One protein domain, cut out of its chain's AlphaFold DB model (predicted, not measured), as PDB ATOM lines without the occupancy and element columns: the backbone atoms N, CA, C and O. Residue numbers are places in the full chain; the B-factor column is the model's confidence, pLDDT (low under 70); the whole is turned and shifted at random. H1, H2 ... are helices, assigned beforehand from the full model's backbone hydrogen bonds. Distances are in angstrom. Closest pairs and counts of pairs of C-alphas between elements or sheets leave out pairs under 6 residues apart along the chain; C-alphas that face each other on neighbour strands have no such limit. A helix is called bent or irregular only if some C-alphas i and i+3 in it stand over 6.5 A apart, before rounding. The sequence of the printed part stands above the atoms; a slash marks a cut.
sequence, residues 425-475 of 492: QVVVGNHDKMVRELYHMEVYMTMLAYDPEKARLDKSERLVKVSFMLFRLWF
ATOM      1  N   GLN A 425      64.647 -11.264 -43.922       96.62
ATOM      2  CA  GLN A 425      64.907 -11.630 -42.523       96.62
ATOM      3  C   GLN A 425      64.792 -10.423 -41.579       96.62
ATOM      4  O   GLN A 425      64.196 -10.544 -40.509       96.62
ATOM      5  N   VAL A 426      65.279  -9.243 -41.984       96.75
ATOM      6  CA  VAL A 426      65.124  -8.001 -41.201       96.75
ATOM      7  C   VAL A 426      63.650  -7.597 -41.064       96.75
ATOM      8  O   VAL A 426      63.216  -7.226 -39.972       96.75
ATOM      9  N   VAL A 427      62.857  -7.692 -42.137       96.00
ATOM     10  CA  VAL A 427      61.412  -7.390 -42.093       96.00
ATOM     11  C   VAL A 427      60.669  -8.373 -41.183       96.00
ATOM     12  O   VAL A 427      59.906  -7.942 -40.318       96.00
ATOM     13  N   VAL A 428      60.930  -9.677 -41.319       95.75
ATOM     14  CA  VAL A 428      60.304 -10.728 -40.497       95.75
ATOM     15  C   VAL A 428      60.692 -10.588 -39.022       95.75
ATOM     16  O   VAL A 428      59.819 -10.650 -38.159       95.75
ATOM     17  N   GLY A 429      61.967 -10.324 -38.715       94.81
ATOM     18  CA  GLY A 429      62.435 -10.111 -37.341       94.81
ATOM     19  C   GLY A 429      61.827  -8.869 -36.679       94.81
ATOM     20  O   GLY A 429      61.434  -8.916 -35.511       94.81
ATOM     21  N   ASN A 430      61.679  -7.771 -37.427       95.94
ATOM     22  CA  ASN A 430      60.979  -6.577 -36.940       95.94
ATOM     23  C   ASN A 430      59.484  -6.845 -36.701       95.94
ATOM     24  O   ASN A 430      58.940  -6.393 -35.693       95.94
ATOM     25  N   HIS A 431      58.832  -7.602 -37.588       97.88
ATOM     26  CA  HIS A 431      57.431  -7.986 -37.430       97.88
ATOM     27  C   HIS A 431      57.214  -8.883 -36.200       97.88
ATOM     28  O   HIS A 431      56.350  -8.578 -35.382       97.88
ATOM     29  N   ASP A 432      58.024  -9.933 -36.009       94.81
ATOM     30  CA  ASP A 432      57.934 -10.802 -34.823       94.81
ATOM     31  C   ASP A 432      58.139 -10.015 -33.522       94.81
ATOM     32  O   ASP A 432      57.375 -10.171 -32.567       94.81
ATOM     33  N   LYS A 433      59.104  -9.086 -33.501       94.44
ATOM     34  CA  LYS A 433      59.310  -8.186 -32.361       94.44
ATOM     35  C   LYS A 433      58.056  -7.359 -32.049       94.44
ATOM     36  O   LYS A 433      57.669  -7.287 -30.885       94.44
ATOM     37  N   MET A 434      57.419  -6.763 -33.060       94.88
ATOM     38  CA  MET A 434      56.191  -5.976 -32.876       94.88
ATOM     39  C   MET A 434      55.005  -6.833 -32.418       94.88
ATOM     40  O   MET A 434      54.265  -6.413 -31.533       94.88
ATOM     41  N   VAL A 435      54.836  -8.039 -32.969       94.06
ATOM     42  CA  VAL A 435      53.789  -8.984 -32.539       94.06
ATOM     43  C   VAL A 435      53.996  -9.393 -31.080       94.06
ATOM     44  O   VAL A 435      53.045  -9.396 -30.298       94.06
ATOM     45  N   ARG A 436      55.241  -9.673 -30.682       91.62
ATOM     46  CA  ARG A 436      55.597 -10.016 -29.300       91.62
ATOM     47  C   ARG A 436      55.357  -8.849 -28.337       91.62
ATOM     48  O   ARG A 436      54.824  -9.056 -27.252       91.62
ATOM     49  N   GLU A 437      55.702  -7.627 -28.738       93.12
ATOM     50  CA  GLU A 437      55.434  -6.409 -27.963       93.12
ATOM     51  C   GLU A 437      53.927  -6.160 -27.795       93.12
ATOM     52  O   GLU A 437      53.469  -5.942 -26.673       93.12
ATOM     53  N   LEU A 438      53.138  -6.287 -28.870       92.88
ATOM     54  CA  LEU A 438      51.674  -6.186 -28.823       92.88
ATOM     55  C   LEU A 438      51.052  -7.248 -27.909       92.88
ATOM     56  O   LEU A 438      50.208  -6.907 -27.083       92.88
ATOM     57  N   TYR A 439      51.508  -8.501 -27.992       89.56
ATOM     58  CA  TYR A 439      51.067  -9.574 -27.099       89.56
ATOM     59  C   TYR A 439      51.360  -9.248 -25.627       89.56
ATOM     60  O   TYR A 439      50.479  -9.363 -24.776       89.56
ATOM     61  N   HIS A 440      52.569  -8.773 -25.308       87.00
ATOM     62  CA  HIS A 440      52.900  -8.356 -23.943       87.00
ATOM     63  C   HIS A 440      52.066  -7.155 -23.471       87.00
ATOM     64  O   HIS A 440      51.681  -7.119 -22.303       87.00
ATOM     65  N   MET A 441      51.742  -6.204 -24.352       88.12
ATOM     66  CA  MET A 441      50.847  -5.089 -24.027       88.12
ATOM     67  C   MET A 441      49.398  -5.540 -23.805       88.12
ATOM     68  O   MET A 441      48.766  -5.060 -22.870       88.12
ATOM     69  N   GLU A 442      48.876  -6.488 -24.586       83.44
ATOM     70  CA  GLU A 442      47.536  -7.061 -24.385       83.44
ATOM     71  C   GLU A 442      47.450  -7.851 -23.068       83.44
ATOM     72  O   GLU A 442      46.522  -7.654 -22.275       83.44
ATOM     73  N   VAL A 443      48.455  -8.682 -22.773       81.25
ATOM     74  CA  VAL A 443      48.565  -9.403 -21.492       81.25
ATOM     75  C   VAL A 443      48.689  -8.425 -20.316       81.25
ATOM     76  O   VAL A 443      48.032  -8.601 -19.292       81.25
ATOM     77  N   TYR A 444      49.466  -7.349 -20.454       80.50
ATOM     78  CA  TYR A 444      49.590  -6.336 -19.405       80.50
ATOM     79  C   TYR A 444      48.297  -5.527 -19.208       80.50
ATOM     80  O   TYR A 444      47.876  -5.314 -18.073       80.50
ATOM     81  N   MET A 445      47.619  -5.126 -20.289       79.50
ATOM     82  CA  MET A 445      46.318  -4.447 -20.228       79.50
ATOM     83  C   MET A 445      45.247  -5.329 -19.582       79.50
ATOM     84  O   MET A 445      44.490  -4.847 -18.744       79.50
ATOM     85  N   THR A 446      45.197  -6.620 -19.921       78.75
ATOM     86  CA  THR A 446      44.252  -7.562 -19.299       78.75
ATOM     87  C   THR A 446      44.584  -7.841 -17.835       78.75
ATOM     88  O   THR A 446      43.661  -7.954 -17.034       78.75
ATOM     89  N   MET A 447      45.866  -7.859 -17.452       75.62
ATOM     90  CA  MET A 447      46.292  -7.962 -16.051       75.62
ATOM     91  C   MET A 447      45.994  -6.687 -15.241       75.62
ATOM     92  O   MET A 447      45.604  -6.788 -14.084       75.62
ATOM     93  N   LEU A 448      46.112  -5.489 -15.827       78.31
ATOM     94  CA  LEU A 448      45.697  -4.237 -15.172       78.31
ATOM     95  C   LEU A 448      44.172  -4.091 -15.075       78.31
ATOM     96  O   LEU A 448      43.667  -3.533 -14.105       78.31
ATOM     97  N   ALA A 449      43.436  -4.583 -16.073       77.25
ATOM     98  CA  ALA A 449      41.976  -4.633 -16.058       77.25
ATOM     99  C   ALA A 449      41.419  -5.797 -15.211       77.25
ATOM    100  O   ALA A 449      40.198  -5.918 -15.066       77.25
ATOM    101  N   TYR A 450      42.288  -6.651 -14.658       74.00
ATOM    102  CA  TYR A 450      41.906  -7.750 -13.782       74.00
ATOM    103  C   TYR A 450      41.517  -7.218 -12.401       74.00
ATOM    104  O   TYR A 450      42.341  -7.029 -11.511       74.00
ATOM    105  N   ASP A 451      40.220  -6.989 -12.228       78.94
ATOM    106  CA  ASP A 451      39.609  -6.731 -10.930       78.94
ATOM    107  C   ASP A 451      39.408  -8.079 -10.199       78.94
ATOM    108  O   ASP A 451      38.570  -8.883 -10.632       78.94
ATOM    109  N   PRO A 452      40.165  -8.370  -9.120       73.69
ATOM    110  CA  PRO A 452      40.127  -9.671  -8.454       73.69
ATOM    111  C   PRO A 452      38.782  -9.953  -7.774       73.69
ATOM    112  O   PRO A 452      38.394 -11.117  -7.654       73.69
ATOM    113  N   GLU A 453      38.039  -8.918  -7.376       79.50
ATOM    114  CA  GLU A 453      36.717  -9.074  -6.763       79.50
ATOM    115  C   GLU A 453      35.664  -9.399  -7.828       79.50
ATOM    116  O   GLU A 453      34.848 -10.307  -7.641       79.50
ATOM    117  N   LYS A 454      35.740  -8.771  -9.010       78.44
ATOM    118  CA  LYS A 454      34.915  -9.195 -10.156       78.44
ATOM    119  C   LYS A 454      35.263 -10.607 -10.622       78.44
ATOM    120  O   LYS A 454      34.347 -11.374 -10.897       78.44
ATOM    121  N   ALA A 455      36.543 -10.979 -10.661       71.25
ATOM    122  CA  ALA A 455      36.966 -12.323 -11.061       71.25
ATOM    123  C   ALA A 455      36.506 -13.422 -10.081       71.25
ATOM    124  O   ALA A 455      36.207 -14.535 -10.503       71.25
ATOM    125  N   ARG A 456      36.389 -13.112  -8.781       73.12
ATOM    126  CA  ARG A 456      35.791 -14.011  -7.774       73.12
ATOM    127  C   ARG A 456      34.285 -14.209  -7.947       73.12
ATOM    128  O   ARG A 456      33.767 -15.274  -7.610       73.12
ATOM    129  N   LEU A 457      33.582 -13.188  -8.435       80.94
ATOM    130  CA  LEU A 457      32.135 -13.221  -8.662       80.94
ATOM    131  C   LEU A 457      31.763 -13.758 -10.051       80.94
ATOM    132  O   LEU A 457      30.671 -14.311 -10.218       80.94
ATOM    133  N   ASP A 458      32.654 -13.626 -11.036       70.62
ATOM    134  CA  ASP A 458      32.443 -14.121 -12.390       70.62
ATOM    135  C   ASP A 458      32.586 -15.650 -12.462       70.62
ATOM    136  O   ASP A 458      33.664 -16.223 -12.609       70.62
ATOM    137  N   LYS A 459      31.432 -16.316 -12.411       73.12
ATOM    138  CA  LYS A 459      31.286 -17.765 -12.597       73.12
ATOM    139  C   LYS A 459      31.364 -18.189 -14.071       73.12
ATOM    140  O   LYS A 459      30.954 -19.308 -14.390       73.12
ATOM    141  N   SER A 460      31.831 -17.331 -14.984       72.19
ATOM    142  CA  SER A 460      32.009 -17.706 -16.384       72.19
ATOM    143  C   SER A 460      33.003 -18.864 -16.524       72.19
ATOM    144  O   SER A 460      34.091 -18.889 -15.945       72.19
ATOM    145  N   GLU A 461      32.644 -19.837 -17.364       71.50
ATOM    146  CA  GLU A 461      33.470 -21.014 -17.672       71.50
ATOM    147  C   GLU A 461      34.874 -20.627 -18.187       71.50
ATOM    148  O   GLU A 461      35.845 -21.376 -18.048       71.50
ATOM    149  N   ARG A 462      35.000 -19.413 -18.741       65.00
ATOM    150  CA  ARG A 462      36.237 -18.854 -19.288       65.00
ATOM    151  C   ARG A 462      37.302 -18.636 -18.209       65.00
ATOM    152  O   ARG A 462      38.437 -19.057 -18.425       65.00
ATOM    153  N   LEU A 463      36.953 -18.052 -17.058       62.38
ATOM    154  CA  LEU A 463      37.908 -17.858 -15.955       62.38
ATOM    155  C   LEU A 463      38.293 -19.181 -15.292       62.38
ATOM    156  O   LEU A 463      39.470 -19.395 -15.015       62.38
ATOM    157  N   VAL A 464      37.347 -20.113 -15.134       66.38
ATOM    158  CA  VAL A 464      37.638 -21.463 -14.618       66.38
ATOM    159  C   VAL A 464      38.680 -22.167 -15.497       66.38
ATOM    160  O   VAL A 464      39.639 -22.749 -14.987       66.38
ATOM    161  N   LYS A 465      38.544 -22.066 -16.825       71.94
ATOM    162  CA  LYS A 465      39.483 -22.670 -17.781       71.94
ATOM    163  C   LYS A 465      40.857 -21.988 -17.791       71.94
ATOM    164  O   LYS A 465      41.862 -22.686 -17.911       71.94
ATOM    165  N   VAL A 466      40.919 -20.662 -17.648       73.19
ATOM    166  CA  VAL A 466      42.190 -19.914 -17.563       73.19
ATOM    167  C   VAL A 466      42.914 -20.209 -16.247       73.19
ATOM    168  O   VAL A 466      44.084 -20.581 -16.292       73.19
ATOM    169  N   SER A 467      42.222 -20.169 -15.104       70.69
ATOM    170  CA  SER A 467      42.789 -20.562 -13.806       70.69
ATOM    171  C   SER A 467      43.286 -22.006 -13.814       70.69
ATOM    172  O   SER A 467      44.378 -22.276 -13.323       70.69
ATOM    173  N   PHE A 468      42.548 -22.938 -14.430       74.00
ATOM    174  CA  PHE A 468      42.997 -24.326 -14.554       74.00
ATOM    175  C   PHE A 468      44.239 -24.473 -15.448       74.00
ATOM    176  O   PHE A 468      45.106 -25.291 -15.146       74.00
ATOM    177  N   MET A 469      44.369 -23.688 -16.526       76.94
ATOM    178  CA  MET A 469      45.578 -23.705 -17.361       76.94
ATOM    179  C   MET A 469      46.783 -23.066 -16.661       76.94
ATOM    180  O   MET A 469      47.855 -23.663 -16.695       76.94
ATOM    181  N   LEU A 470      46.611 -21.930 -15.978       76.38
ATOM    182  CA  LEU A 470      47.669 -21.288 -15.185       76.38
ATOM    183  C   LEU A 470      48.145 -22.195 -14.044       76.38
ATOM    184  O   LEU A 470      49.341 -22.438 -13.913       76.38
ATOM    185  N   PHE A 471      47.212 -22.775 -13.282       76.31
ATOM    186  CA  PHE A 471      47.526 -23.741 -12.230       76.31
ATOM    187  C   PHE A 471      48.263 -24.965 -12.786       76.31
ATOM    188  O   PHE A 471      49.225 -25.431 -12.186       76.31
ATOM    189  N   ARG A 472      47.857 -25.471 -13.959       76.38
ATOM    190  CA  ARG A 472      48.508 -26.625 -14.595       76.38
ATOM    191  C   ARG A 472      49.898 -26.306 -15.154       76.38
ATOM    192  O   ARG A 472      50.737 -27.200 -15.128       76.38
ATOM    193  N   LEU A 473      50.136 -25.088 -15.641       75.81
ATOM    194  CA  LEU A 473      51.463 -24.601 -16.044       75.81
ATOM    195  C   LEU A 473      52.399 -24.532 -14.833       75.81
ATOM    196  O   LEU A 473      53.459 -25.150 -14.854       75.81
ATOM    197  N   TRP A 474      51.952 -23.895 -13.749       75.25
ATOM    198  CA  TRP A 474      52.699 -23.798 -12.492       75.25
ATOM    199  C   TRP A 474      53.050 -25.185 -11.910       75.25
ATOM    200  O   TRP A 474      54.210 -25.475 -11.630       75.25
ATOM    201  N   PHE A 475      52.085 -26.113 -11.873       74.75
ATOM    202  CA  PHE A 475      52.320 -27.503 -11.441       74.75
ATOM    203  C   PHE A 475      53.216 -28.326 -12.383       74.75
ATOM    204  O   PHE A 475      53.669 -29.415 -12.019       74.75
TER     205      PHE A 475
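AT A GLANCE: This is residues 425 to 475 of the 492 residues of an uncharacterized protein of Jimgerdemannia flammicorona (UniProt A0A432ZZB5). The domain is an open hook: H1 is a long straight shaft, the short helix H2 stands at the bend, and H3 folds back from it as a second, shorter arm. The hook has no packed core: H1 is apart from H2 and apart from H3, and H2 and H3 are close but not clearly touching. The printed part has 51 residues with three named helices, in the order H1, H2, H3, and no named strand; the class is all helix. The whole is extended, with a radius of gyration of the C-alphas of 15.4 A, and its C-alphas span 46 by 25 by 16 A.

IN THESE COORDINATES: The printed part begins with H1, residues 425 to 448, whose first C-alpha, of Gln 425, stands at (64.907, -11.630, -42.523). H1 is 34.2 A long from first to last C-alpha and reaches Leu 448 at (45.697, -4.237, -15.172). H2 follows as residues 452 to 457, from Pro 452 to Leu 457, and is 8.7 A long. H3 is residues 461 to 475 and is 20.9 A long; it ends at the C-alpha of Phe 475, at (52.320, -27.503, -11.441).

HOW THE PARTS SIT: H1, the longest helix with 24 residues, is apart from H2, although a tight link of 3 residues joins them. H2 and H3 are also joined by a tight link of 3 residues. H2 and H3 are close but not clearly touching, with 1 pair of C-alphas within 8 A. Their closest C-alphas, those of Ala 455 and Leu 463, are 7.4 A apart. H2 and H3 run opposite ways at a steep tilt of 54 degrees, and their centres are 15.2 A apart. H1 and H3 are apart. In H1, H2 and H3 every O i to N i+4 pair is within hydrogen-bond range, and no helix is bent or irregular.

THE WHOLE: The outline is elongated. The two C-alphas farthest apart are those of Gln 425 and Leu 457, at 47.1 A, while the first and last printed C-alphas, of Gln 425 and Phe 475, are 37.1 A apart. Residues 425 to 454, of which 425 to 448 belong to H1 and 452 to 454 to H2, stand free, as do residues 456 to 462 and residues 465 to 475, the latter belonging to H3. The printed part has no cut, and neither of its two links is long. The mean pLDDT of the printed part of this model is 81.2. It is 90 in H1, 76 in H2 and 72 in H3, and residues 462 to 464 are under 70.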